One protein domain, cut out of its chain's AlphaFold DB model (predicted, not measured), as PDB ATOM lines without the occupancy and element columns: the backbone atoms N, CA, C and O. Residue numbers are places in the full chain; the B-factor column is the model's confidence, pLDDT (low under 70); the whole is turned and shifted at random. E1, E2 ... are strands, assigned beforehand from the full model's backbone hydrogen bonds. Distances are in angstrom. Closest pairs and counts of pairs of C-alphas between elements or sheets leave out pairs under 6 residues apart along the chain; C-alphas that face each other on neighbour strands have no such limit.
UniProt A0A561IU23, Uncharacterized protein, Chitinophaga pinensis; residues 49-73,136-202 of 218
ATOM      1  N   TYR A  49     105.790 182.682 221.454       73.12
ATOM      2  CA  TYR A  49     107.225 182.573 221.544       73.12
ATOM      3  C   TYR A  49     107.826 182.335 220.155       73.12
ATOM      4  O   TYR A  49     107.824 181.217 219.634       73.12
ATOM      5  N   THR A  50     108.366 183.399 219.561       72.19
ATOM      6  CA  THR A  50     108.926 183.389 218.203       72.19
ATOM      7  C   THR A  50     110.452 183.472 218.227       72.19
ATOM      8  O   THR A  50     111.067 183.819 219.234       72.19
ATOM      9  N   ARG A  51     111.090 183.238 217.074       69.25
ATOM     10  CA  ARG A  51     112.547 183.367 216.895       69.25
ATOM     11  C   ARG A  51     113.115 184.737 217.288       69.25
ATOM     12  O   ARG A  51     114.289 184.830 217.634       69.25
ATOM     13  N   LYS A  52     112.297 185.793 217.227       73.81
ATOM     14  CA  LYS A  52     112.683 187.173 217.567       73.81
ATOM     15  C   LYS A  52     112.417 187.536 219.035       73.81
ATOM     16  O   LYS A  52     112.741 188.648 219.438       73.81
ATOM     17  N   SER A  53     111.821 186.640 219.823       65.62
ATOM     18  CA  SER A  53     111.465 186.925 221.213       65.62
ATOM     19  C   SER A  53     112.720 187.017 222.115       65.62
ATOM     20  O   SER A  53     113.651 186.227 221.944       65.62
ATOM     21  N   PRO A  54     112.770 187.972 223.071       57.59
ATOM     22  CA  PRO A  54     113.958 188.239 223.895       57.59
ATOM     23  C   PRO A  54     114.181 187.212 225.013       57.59
ATOM     24  O   PRO A  54     115.316 186.851 225.315       57.59
ATOM     25  N   ILE A  55     113.102 186.720 225.619       57.12
ATOM     26  CA  ILE A  55     113.136 185.555 226.518       57.12
ATOM     27  C   ILE A  55     113.473 184.343 225.642       57.12
ATOM     28  O   ILE A  55     113.124 184.392 224.477       57.12
ATOM     29  N   LYS A  56     114.166 183.292 226.096       59.91
ATOM     30  CA  LYS A  56     114.338 182.048 225.313       59.91
ATOM     31  C   LYS A  56     114.021 180.832 226.159       59.91
ATOM     32  O   LYS A  56     114.617 180.649 227.213       59.91
ATOM     33  N   ASN A  57     113.082 180.004 225.698       61.00
ATOM     34  CA  ASN A  57     112.845 178.702 226.307       61.00
ATOM     35  C   ASN A  57     113.811 177.701 225.684       61.00
ATOM     36  O   ASN A  57     113.636 177.267 224.545       61.00
ATOM     37  N   SER A  58     114.861 177.393 226.435       64.12
ATOM     38  CA  SER A  58     115.974 176.575 225.984       64.12
ATOM     39  C   SER A  58     116.150 175.352 226.867       64.12
ATOM     40  O   SER A  58     116.415 175.470 228.069       64.12
ATOM     41  N   THR A  59     116.100 174.172 226.254       69.88
ATOM     42  CA  THR A  59     116.609 172.954 226.883       69.88
ATOM     43  C   THR A  59     118.058 172.759 226.453       69.88
ATOM     44  O   THR A  59     118.352 172.668 225.260       69.88
ATOM     45  N   ILE A  60     118.965 172.704 227.426       69.31
ATOM     46  CA  ILE A  60     120.393 172.486 227.190       69.31
ATOM     47  C   ILE A  60     120.669 170.985 227.282       69.31
ATOM     48  O   ILE A  60     120.430 170.373 228.323       69.31
ATOM     49  N   ASP A  61     121.179 170.387 226.204       69.88
ATOM     50  CA  ASP A  61     121.637 168.997 226.218       69.88
ATOM     51  C   ASP A  61     123.081 168.930 226.731       69.88
ATOM     52  O   ASP A  61     124.050 169.098 225.985       69.88
ATOM     53  N   THR A  62     123.226 168.668 228.030       66.62
ATOM     54  CA  THR A  62     124.528 168.494 228.684       66.62
ATOM     55  C   THR A  62     125.167 167.131 228.405       66.62
ATOM     56  O   THR A  62     126.311 166.912 228.788       66.62
ATOM     57  N   LYS A  63     124.500 166.199 227.707       70.19
ATOM     58  CA  LYS A  63     125.118 164.908 227.345       70.19
ATOM     59  C   LYS A  63     126.044 165.021 226.135       70.19
ATOM     60  O   LYS A  63     126.898 164.162 225.942       70.19
ATOM     61  N   LYS A  64     125.889 166.069 225.319       69.88
ATOM     62  CA  LYS A  64     126.657 166.303 224.082       69.88
ATOM     63  C   LYS A  64     127.517 167.565 224.166       69.88
ATOM     64  O   LYS A  64     127.538 168.372 223.236       69.88
ATOM     65  N   MET A  65     128.201 167.749 225.292       78.25
ATOM     66  CA  MET A  65     129.122 168.871 225.479       78.25
ATOM     67  C   MET A  65     130.380 168.676 224.633       78.25
ATOM     68  O   MET A  65     130.876 167.559 224.485       78.25
ATOM     69  N   LYS A  66     130.894 169.770 224.078       83.69
ATOM     70  CA  LYS A  66     132.180 169.808 223.384       83.69
ATOM     71  C   LYS A  66     133.045 170.884 224.006       83.69
ATOM     72  O   LYS A  66     132.545 171.933 224.396       83.69
ATOM     73  N   THR A  67     134.338 170.625 224.059       84.94
ATOM     74  CA  THR A  67     135.322 171.615 224.474       84.94
ATOM     75  C   THR A  67     135.937 172.221 223.225       84.94
ATOM     76  O   THR A  67     136.446 171.493 222.373       84.94
ATOM     77  N   VAL A  68     135.856 173.540 223.096       86.81
ATOM     78  CA  VAL A  68     136.507 174.300 222.030       86.81
ATOM     79  C   VAL A  68     137.703 175.008 222.643       86.81
ATOM     80  O   VAL A  68     137.578 175.665 223.671       86.81
ATOM     81  N   SER A  69     138.870 174.844 222.030       87.31
ATOM     82  CA  SER A  69     140.112 175.437 222.509       87.31
ATOM     83  C   SER A  69     140.726 176.314 221.429       87.31
ATOM     84  O   SER A  69     140.773 175.923 220.263       87.31
ATOM     85  N   ASN A  70     141.250 177.464 221.846       78.00
ATOM     86  CA  ASN A  70     142.000 178.374 220.980       78.00
ATOM     87  C   ASN A  70     143.516 178.098 220.993       78.00
ATOM     88  O   ASN A  70     144.289 178.889 220.454       78.00
ATOM     89  N   GLY A  71     143.946 176.982 221.594       87.81
ATOM     90  CA  GLY A  71     145.357 176.633 221.743       87.81
ATOM     91  C   GLY A  71     146.061 177.405 222.863       87.81
ATOM     92  O   GLY A  71     145.489 178.283 223.510       87.81
ATOM     93  N   TRP A  72     147.312 177.029 223.126       89.00
ATOM     94  CA  TRP A  72     148.136 177.666 224.153       89.00
ATOM     95  C   TRP A  72     148.584 179.055 223.710       89.00
ATOM     96  O   TRP A  72     149.070 179.226 222.594       89.00
ATOM     97  N   GLN A  73     148.465 180.025 224.612       89.56
ATOM     98  CA  GLN A  73     148.895 181.401 224.398       89.56
ATOM     99  C   GLN A  73     149.911 181.806 225.463       89.56
ATOM    100  O   GLN A  73     149.735 181.506 226.643       89.56
ATOM    101  N   ILE A 136     148.727 180.185 228.945       90.88
ATOM    102  CA  ILE A 136     147.318 180.018 229.266       90.88
ATOM    103  C   ILE A 136     146.609 179.307 228.117       90.88
ATOM    104  O   ILE A 136     146.850 179.577 226.941       90.88
ATOM    105  N   LEU A 137     145.743 178.372 228.474       91.50
ATOM    106  CA  LEU A 137     144.820 177.687 227.592       91.50
ATOM    107  C   LEU A 137     143.418 177.999 228.095       91.50
ATOM    108  O   LEU A 137     143.066 177.628 229.215       91.50
ATOM    109  N   VAL A 138     142.630 178.677 227.268       88.50
ATOM    110  CA  VAL A 138     141.210 178.901 227.539       88.50
ATOM    111  C   VAL A 138     140.410 177.929 226.687       88.50
ATOM    112  O   VAL A 138     140.571 177.862 225.466       88.50
ATOM    113  N   GLU A 139     139.587 177.143 227.363       89.69
ATOM    114  CA  GLU A 139     138.729 176.122 226.796       89.69
ATOM    115  C   GLU A 139     137.269 176.459 227.116       89.69
ATOM    116  O   GLU A 139     136.852 176.440 228.276       89.69
ATOM    117  N   ASP A 140     136.480 176.733 226.083       86.88
ATOM    118  CA  ASP A 140     135.045 176.954 226.221       86.88
ATOM    119  C   ASP A 140     134.317 175.611 226.153       86.88
ATOM    120  O   ASP A 140     134.424 174.864 225.176       86.88
ATOM    121  N   VAL A 141     133.546 175.295 227.192       84.44
ATOM    122  CA  VAL A 141     132.662 174.129 227.201       84.44
ATOM    123  C   VAL A 141     131.334 174.557 226.600       84.44
ATOM    124  O   VAL A 141     130.553 175.276 227.228       84.44
ATOM    125  N   VAL A 142     131.072 174.111 225.376       85.06
ATOM    126  CA  VAL A 142     129.840 174.403 224.647       85.06
ATOM    127  C   VAL A 142     128.873 173.229 224.715       85.06
ATOM    128  O   VAL A 142     129.250 172.068 224.547       85.06
ATOM    129  N   ALA A 143     127.598 173.531 224.927       81.44
ATOM    130  CA  ALA A 143     126.502 172.579 224.821       81.44
ATOM    131  C   ALA A 143     125.549 172.991 223.703       81.44
ATOM    132  O   ALA A 143     125.430 174.166 223.350       81.44
ATOM    133  N   THR A 144     124.845 172.006 223.147       81.00
ATOM    134  CA  THR A 144     123.766 172.289 222.200       81.00
ATOM    135  C   THR A 144     122.516 172.650 222.988       81.00
ATOM    136  O   THR A 144     121.976 171.839 223.741       81.00
ATOM    137  N   SER A 145     122.059 173.879 222.812       76.12
ATOM    138  CA  SER A 145     120.782 174.368 223.300       76.12
ATOM    139  C   SER A 145     119.737 174.232 222.201       76.12
ATOM    140  O   SER A 145     119.936 174.710 221.081       76.12
ATOM    141  N   THR A 146     118.623 173.579 222.519       76.88
ATOM    142  CA  THR A 146     117.446 173.539 221.647       76.88
ATOM    143  C   THR A 146     116.466 174.601 222.119       76.88
ATOM    144  O   THR A 146     115.849 174.458 223.177       76.88
ATOM    145  N   ASN A 147     116.322 175.655 221.319       77.19
ATOM    146  CA  ASN A 147     115.300 176.674 221.511       77.19
ATOM    147  C   ASN A 147     114.059 176.235 220.744       77.19
ATOM    148  O   ASN A 147     114.129 176.029 219.533       77.19
ATOM    149  N   TRP A 148     112.934 176.075 221.424       72.81
ATOM    150  CA  TRP A 148     111.669 175.760 220.765       72.81
ATOM    151  C   TRP A 148     110.810 177.017 220.623       72.81
ATOM    152  O   TRP A 148     110.880 177.915 221.455       72.81
ATOM    153  N   TYR A 149     109.999 177.063 219.568       76.38
ATOM    154  CA  TYR A 149     109.087 178.152 219.229       76.38
ATOM    155  C   TYR A 149     107.655 177.645 219.223       76.38
ATOM    156  O   TYR A 149     107.380 176.513 218.811       76.38
ATOM    157  N   GLY A 150     106.741 178.482 219.683       74.38
ATOM    158  CA  GLY A 150     105.350 178.099 219.789       74.38
ATOM    159  C   GLY A 150     104.520 179.077 220.590       74.38
ATOM    160  O   GLY A 150     105.036 179.882 221.366       74.38
ATOM    161  N   LYS A 151     103.211 178.942 220.451       78.06
ATOM    162  CA  LYS A 151     102.246 179.643 221.283       78.06
ATOM    163  C   LYS A 151     101.870 178.763 222.457       78.06
ATOM    164  O   LYS A 151     101.466 177.619 222.270       78.06
ATOM    165  N   TYR A 152     101.998 179.275 223.674       74.38
ATOM    166  CA  TYR A 152     101.657 178.521 224.873       74.38
ATOM    167  C   TYR A 152     100.584 179.219 225.700       74.38
ATOM    168  O   TYR A 152     100.484 180.445 225.736       74.38
ATOM    169  N   GLN A 153      99.762 178.406 226.355       75.69
ATOM    170  CA  GLN A 153      98.835 178.843 227.389       75.69
ATOM    171  C   GLN A 153      99.452 178.572 228.746       75.69
ATOM    172  O   GLN A 153      99.967 177.482 228.977       75.69
ATOM    173  N   MET A 154      99.381 179.543 229.643       73.75
ATOM    174  CA  MET A 154      99.834 179.403 231.016       73.75
ATOM    175  C   MET A 154      98.722 179.815 231.967       73.75
ATOM    176  O   MET A 154      98.069 180.835 231.757       73.75
ATOM    177  N   ASN A 155      98.527 179.040 233.029       74.81
ATOM    178  CA  ASN A 155      97.706 179.475 234.146       74.81
ATOM    179  C   ASN A 155      98.524 180.456 234.999       74.81
ATOM    180  O   ASN A 155      99.548 180.074 235.559       74.81
ATOM    181  N   SER A 156      98.086 181.709 235.098       71.38
ATOM    182  CA  SER A 156      98.786 182.771 235.826       71.38
ATOM    183  C   SER A 156      98.828 182.556 237.340       71.38
ATOM    184  O   SER A 156      99.676 183.138 238.005       71.38
ATOM    185  N   PHE A 157      97.935 181.735 237.902       71.62
ATOM    186  CA  PHE A 157      97.946 181.419 239.332       71.62
ATOM    187  C   PHE A 157      98.944 180.317 239.682       71.62
ATOM    188  O   PHE A 157      99.567 180.368 240.736       71.62
ATOM    189  N   THR A 158      99.101 179.316 238.812       68.69
ATOM    190  CA  THR A 158     100.002 178.178 239.064       68.69
ATOM    191  C   THR A 158     101.325 178.272 238.305       68.69
ATOM    192  O   THR A 158     102.200 177.438 238.519       68.69
ATOM    193  N   ASN A 159     101.483 179.257 237.413       61.66
ATOM    194  CA  ASN A 159     102.595 179.395 236.464       61.66
ATOM    195  C   ASN A 159     102.865 178.133 235.625       61.66
ATOM    196  O   ASN A 159     103.958 177.937 235.097       61.66
ATOM    197  N   GLN A 160     101.867 177.260 235.484       64.88
ATOM    198  CA  GLN A 160     101.993 176.030 234.712       64.88
ATOM    199  C   GLN A 160     101.537 176.252 233.274       64.88
ATOM    200  O   GLN A 160     100.467 176.815 233.029       64.88
ATOM    201  N   ILE A 161     102.335 175.759 232.326       66.56
ATOM    202  CA  ILE A 161     101.977 175.727 230.909       66.56
ATOM    203  C   ILE A 161     100.922 174.634 230.695       66.56
ATOM    204  O   ILE A 161     101.169 173.460 230.967       66.56
ATOM    205  N   THR A 162      99.741 175.013 230.213       68.19
ATOM    206  CA  THR A 162      98.574 174.133 230.051       68.19
ATOM    207  C   THR A 162      98.395 173.612 228.624       68.19
ATOM    208  O   THR A 162      97.873 172.509 228.455       68.19
ATOM    209  N   ALA A 163      98.840 174.354 227.604       65.88
ATOM    210  CA  ALA A 163      98.763 173.951 226.195       65.88
ATOM    211  C   ALA A 163      99.901 174.575 225.370       65.88
ATOM    212  O   ALA A 163     100.345 175.677 225.694       65.88
ATOM    213  N   LEU A 164     100.342 173.903 224.300       70.44
ATOM    214  CA  LEU A 164     101.383 174.382 223.385       70.44
ATOM    215  C   LEU A 164     101.019 174.105 221.919       70.44
ATOM    216  O   LEU A 164     100.732 172.973 221.542       70.44
ATOM    217  N   GLU A 165     101.068 175.135 221.085       75.00
ATOM    218  CA  GLU A 165     101.066 175.040 219.628       75.00
ATOM    219  C   GLU A 165     102.508 175.227 219.160       75.00
ATOM    220  O   GLU A 165     103.103 176.282 219.364       75.00
ATOM    221  N   TYR A 166     103.111 174.176 218.616       74.19
ATOM    222  CA  TYR A 166     104.533 174.167 218.290       74.19
ATOM    223  C   TYR A 166     104.775 174.630 216.854       74.19
ATOM    224  O   TYR A 166     104.231 174.046 215.922       74.19
ATOM    225  N   TYR A 167     105.648 175.622 216.682       74.69
ATOM    226  CA  TYR A 167     105.991 176.184 215.372       74.69
ATOM    227  C   TYR A 167     107.301 175.635 214.811       74.69
ATOM    228  O   TYR A 167     107.489 175.598 213.599       74.69
ATOM    229  N   GLY A 168     108.215 175.194 215.674       72.50
ATOM    230  CA  GLY A 168     109.529 174.719 215.256       72.50
ATOM    231  C   GLY A 168     110.561 174.826 216.367       72.50
ATOM    232  O   GLY A 168     110.251 175.222 217.489       72.50
ATOM    233  N   SER A 169     111.803 174.472 216.057       78.12
ATOM    234  CA  SER A 169     112.932 174.649 216.964       78.12
ATOM    235  C   SER A 169     114.200 174.969 216.193       78.12
ATOM    236  O   SER A 169     114.386 174.496 215.074       78.12
ATOM    237  N   ASP A 170     115.082 175.720 216.841       78.38
ATOM    238  CA  ASP A 170     116.438 175.976 216.375       78.38
ATOM    239  C   ASP A 170     117.438 175.412 217.386       78.38
ATOM    240  O   ASP A 170     117.266 175.525 218.605       78.38
ATOM    241  N   GLN A 171     118.524 174.844 216.872       79.25
ATOM    242  CA  GLN A 171     119.672 174.462 217.683       79.25
ATOM    243  C   GLN A 171     120.717 175.569 217.651       79.25
ATOM    244  O   GLN A 171     121.077 176.088 216.598       79.25
ATOM    245  N   THR A 172     121.219 175.922 218.827       76.62
ATOM    246  CA  THR A 172     122.277 176.919 219.000       76.62
ATOM    247  C   THR A 172     123.318 176.378 219.962       76.62
ATOM    248  O   THR A 172     122.979 175.634 220.879       76.62
ATOM    249  N   GLN A 173     124.584 176.728 219.765       77.50
ATOM    250  CA  GLN A 173     125.624 176.400 220.734       77.50
ATOM    251  C   GLN A 173     125.678 177.492 221.798       77.50
ATOM    252  O   GLN A 173     125.657 178.679 221.476       77.50
ATOM    253  N   VAL A 174     125.726 177.081 223.059       78.62
ATOM    254  CA  VAL A 174     125.848 177.979 224.208       78.62
ATOM    255  C   VAL A 174     127.044 177.562 225.048       78.62
ATOM    256  O   VAL A 174     127.273 176.370 225.253       78.62
ATOM    257  N   VAL A 175     127.811 178.541 225.528       79.81
ATOM    258  CA  VAL A 175     128.921 178.306 226.459       79.81
ATOM    259  C   VAL A 175     128.333 178.089 227.849       79.81
ATOM    260  O   VAL A 175     127.666 178.976 228.373       79.81
ATOM    261  N   ILE A 176     128.556 176.910 228.424       81.06
ATOM    262  CA  ILE A 176     128.029 176.508 229.739       81.06
ATOM    263  C   ILE A 176     129.113 176.439 230.820       81.06
ATOM    264  O   ILE A 176     128.813 176.374 232.015       81.06
ATOM    265  N   GLY A 177     130.376 176.519 230.425       82.38
ATOM    266  CA  GLY A 177     131.501 176.590 231.338       82.38
ATOM    267  C   GLY A 177     132.742 177.080 230.620       82.38
ATOM    268  O   GLY A 177     132.853 176.951 229.403       82.38
ATOM    269  N   ILE A 178     133.670 177.622 231.395       85.19
ATOM    270  CA  ILE A 178     134.988 178.019 230.915       85.19
ATOM    271  C   ILE A 178     136.010 177.266 231.755       85.19
ATOM    272  O   ILE A 178     135.966 177.301 232.988       85.19
ATOM    273  N   LYS A 179     136.925 176.568 231.094       88.12
ATOM    274  CA  LYS A 179     138.067 175.919 231.722       88.12
ATOM    275  C   LYS A 179     139.322 176.679 231.329       88.12
ATOM    276  O   LYS A 179     139.606 176.879 230.155       88.12
ATOM    277  N   VAL A 180     140.061 177.126 232.332       87.81
ATOM    278  CA  VAL A 180     141.324 177.836 232.156       87.81
ATOM    279  C   VAL A 180     142.427 176.948 232.698       87.81
ATOM    280  O   VAL A 180     142.449 176.639 233.889       87.81
ATOM    281  N   THR A 181     143.346 176.532 231.837       89.75
ATOM    282  CA  THR A 181     144.567 175.850 232.259       89.75
ATOM    283  C   THR A 181     145.740 176.803 232.093       89.75
ATOM    284  O   THR A 181     146.041 177.260 230.999       89.75
ATOM    285  N   GLU A 182     146.418 177.094 233.192       88.56
ATOM    286  CA  GLU A 182     147.660 177.854 233.225       88.56
ATOM    287  C   GLU A 182     148.817 176.883 233.435       88.56
ATOM    288  O   GLU A 182     148.731 175.964 234.251       88.56
ATOM    289  N   ARG A 183     149.926 177.080 232.729       90.06
ATOM    290  CA  ARG A 183     151.156 176.330 232.972       90.06
ATOM    291  C   ARG A 183     152.370 177.236 232.931       90.06
ATOM    292  O   ARG A 183     152.385 178.236 232.223       90.06
ATOM    293  N   ILE A 184     153.397 176.848 233.669       86.12
ATOM    294  CA  ILE A 184     154.728 177.442 233.586       86.12
ATOM    295  C   ILE A 184     155.591 176.447 232.820       86.12
ATOM    296  O   ILE A 184     155.661 175.278 233.203       86.12
ATOM    297  N   VAL A 185     156.216 176.899 231.740       88.50
ATOM    298  CA  VAL A 185     157.121 176.090 230.918       88.50
ATOM    299  C   VAL A 185     158.514 176.692 230.897       88.50
ATOM    300  O   VAL A 185     158.668 177.908 230.995       88.50
ATOM    301  N   ASN A 186     159.529 175.856 230.723       83.88
ATOM    302  CA  ASN A 186     160.852 176.319 230.337       83.88
ATOM    303  C   ASN A 186     160.816 176.749 228.861       83.88
ATOM    304  O   ASN A 186     160.477 175.961 227.990       83.88
ATOM    305  N   GLY A 187     161.147 177.997 228.565       74.94
ATOM    306  CA  GLY A 187     161.044 178.597 227.237       74.94
ATOM    307  C   GLY A 187     162.060 178.086 226.223       74.94
ATOM    308  O   GLY A 187     161.804 178.249 225.029       74.94
ATOM    309  N   GLY A 188     163.142 177.445 226.678       76.56
ATOM    310  CA  GLY A 188     164.131 176.790 225.822       76.56
ATOM    311  C   GLY A 188     163.797 175.326 225.516       76.56
ATOM    312  O   GLY A 188     164.016 174.872 224.397       76.56
ATOM    313  N   THR A 189     163.240 174.584 226.482       80.38
ATOM    314  CA  THR A 189     162.958 173.136 226.343       80.38
ATOM    315  C   THR A 189     161.473 172.790 226.191       80.38
ATOM    316  O   THR A 189     161.143 171.645 225.894       80.38
ATOM    317  N   ASN A 190     160.568 173.751 226.394       80.19
ATOM    318  CA  ASN A 190     159.115 173.569 226.532       80.19
ATOM    319  C   ASN A 190     158.693 172.547 227.602       80.19
ATOM    320  O   ASN A 190     157.554 172.075 227.608       80.19
ATOM    321  N   GLU A 191     159.588 172.224 228.533       84.50
ATOM    322  CA  GLU A 191     159.279 171.340 229.648       84.50
ATOM    323  C   GLU A 191     158.308 172.024 230.614       84.50
ATOM    324  O   GLU A 191     158.482 173.192 230.967       84.50
ATOM    325  N   VAL A 192     157.271 171.300 231.036       84.81
ATOM    326  CA  VAL A 192     156.244 171.813 231.946       84.81
ATOM    327  C   VAL A 192     156.742 171.716 233.384       84.81
ATOM    328  O   VAL A 192     156.968 170.626 233.896       84.81
ATOM    329  N   ILE A 193     156.857 172.864 234.048       84.69
ATOM    330  CA  ILE A 193     157.340 172.984 235.429       84.69
ATOM    331  C   ILE A 193     156.174 172.876 236.413       84.69
ATOM    332  O   ILE A 193     156.255 172.201 237.436       84.69
ATOM    333  N   ALA A 194     155.070 173.553 236.105       82.31
ATOM    334  CA  ALA A 194     153.867 173.545 236.923       82.31
ATOM    335  C   ALA A 194     152.637 173.731 236.041       82.31
ATOM    336  O   ALA A 194     152.696 174.398 235.009       82.31
ATOM    337  N   THR A 195     151.511 173.153 236.449       87.38
ATOM    338  CA  THR A 195     150.219 173.337 235.783       87.38
ATOM    339  C   THR A 195     149.137 173.547 236.826       87.38
ATOM    340  O   THR A 195     149.091 172.860 237.844       87.38
ATOM    341  N   ARG A 196     148.235 174.480 236.546       86.25
ATOM    342  CA  ARG A 196     147.044 174.767 237.330       86.25
ATOM    343  C   ARG A 196     145.845 174.778 236.398       86.25
ATOM    344  O   ARG A 196     145.895 175.365 235.327       86.25
ATOM    345  N   THR A 197     144.753 174.144 236.806       86.25
ATOM    346  CA  THR A 197     143.481 174.199 236.073       86.25
ATOM    347  C   THR A 197     142.409 174.811 236.956       86.25
ATOM    348  O   THR A 197     142.294 174.465 238.130       86.25
ATOM    349  N   MET A 198     141.627 175.719 236.386       86.00
ATOM    350  CA  MET A 198     140.519 176.414 237.024       86.00
ATOM    351  C   MET A 198     139.265 176.212 236.175       86.00
ATOM    352  O   MET A 198     139.298 176.402 234.962       86.00
ATOM    353  N   ASN A 199     138.163 175.821 236.815       85.12
ATOM    354  CA  ASN A 199     136.879 175.616 236.154       85.12
ATOM    355  C   ASN A 199     135.892 176.668 236.652       85.12
ATOM    356  O   ASN A 199     135.647 176.767 237.855       85.12
ATOM    357  N   PHE A 200     135.305 177.412 235.726       79.31
ATOM    358  CA  PHE A 200     134.313 178.438 236.006       79.31
ATOM    359  C   PHE A 200     132.963 177.980 235.442       79.31
ATOM    360  O   PHE A 200     132.779 177.981 234.218       79.31
ATOM    361  N   PRO A 201     132.018 177.540 236.292       71.00
ATOM    362  CA  PRO A 201     130.674 177.223 235.833       71.00
ATOM    363  C   PRO A 201     129.973 178.514 235.409       71.00
ATOM    364  O   PRO A 201     130.033 179.516 236.119       71.00
ATOM    365  N   THR A 202     129.274 178.496 234.274       66.06
ATOM    366  CA  THR A 202     128.367 179.599 233.935       66.06
ATOM    367  C   THR A 202     126.968 179.243 234.424       66.06
ATOM    368  O   THR A 202     126.486 178.128 234.217       66.06
TER     369      THR A 202
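What this domain is: This is residues 49 to 73 and 136 to 202 of the 218 residues of an uncharacterized protein of Chitinophaga pinensis (UniProt A0A561IU23). The model is a long, narrow ribbon of four antiparallel strands, twisted and curled like part of a barrel, with no named helix over either face. The long hairpin of E2 and E3 makes most of its length, with E1 beside E2 and the shorter E4 beside the last part of E3; at one end the E2 and E3 hairpin bends over, and at the other lies the turn from E3 to E4. The printed part has 92 residues, with four named strands in the order E1, E2, E3, E4 along the chain, which is also their order across the sheet, and the class is all strand. The whole is extended, with a radius of gyration of the C-alphas of 20.5 A, and its outline is a rod that spans 65 by 25 by 23 A.

How they stand to each other: Residues 49 to 57 come before the first strand, E1, residues 58 to 73, an edge strand of the sheet. Its one neighbour is E2, residues 136 to 155, antiparallel at 159 degrees between their directions. The C-alphas of Ser 58 and Asn 147 face each other at 4.5 A, and at the other end those of Gln 73 and Ile 136 do so at 5.3 A. Between them N 66 and O 142 are 2.9 A apart and N 140 and O 68 are 2.9 A apart, both within hydrogen-bond range. E2 is an inner strand, and its other neighbour is E3, residues 160 to 186, antiparallel at 170 degrees; the two form a hairpin. Here the C-alphas that face each other run from Ile 136 and Glu 182, 4.5 A apart, to Asn 155 and Gln 160, 5.5 A apart. N 145 and O 172, at 2.8 A, and N 153 and O 163, at 2.9 A, are within hydrogen-bond range. E3, also an inner strand, forms a second hairpin with E4, residues 192 to 201, antiparallel at 160 degrees. The C-alphas of Gly 177 and Pro 201 face each other at 4.6 A, and those of Val 185 and Val 192 at 4.5 A. N 180 and O 198 are within hydrogen-bond range at 2.8 A, as are N 196 and O 182, also at 2.8 A. The strands E2, E3 and E4 are a meander, each strand after the first being the antiparallel neighbour of the one before. E4 is the other edge strand, and E1 and E4 are apart.

Where its parts are: The 16 residues of E1 begin at C-alpha 58, (115.974, 176.575, 225.984), and measure 33.3 A from first to last C-alpha; the strand bends by 80 degrees at residue 63. E2, 20 residues and 49.9 A long, begins at C-alpha 136, (147.318, 180.018, 229.266), and bends by 83 degrees at residue 151. E3 is the longest strand, with 27 residues and 59.0 A, and bends by 131 degrees at residue 163. E4 has 10 residues, is 26.4 A long and ends at C-alpha 201, (130.674, 177.223, 235.833).

The domain as a whole: The two C-alphas farthest apart, those of Phe 157 and Gly 188, are 67.7 A apart. The sheet's C-alphas lie up to 10.5 A off the best plane through them. Residues 74 to 135 are not printed, and across this cut, between E1 and E2, the C-alphas of residues 73 and 136 are 5.3 A apart. Of the links that are printed whole, E2 to E3 and E3 to E4 are both tight. The mean pLDDT of the printed part is 77.7; it is under 70 at residue 51, residues 53 to 62, residue 64, residues 158 to 163 and residue 202.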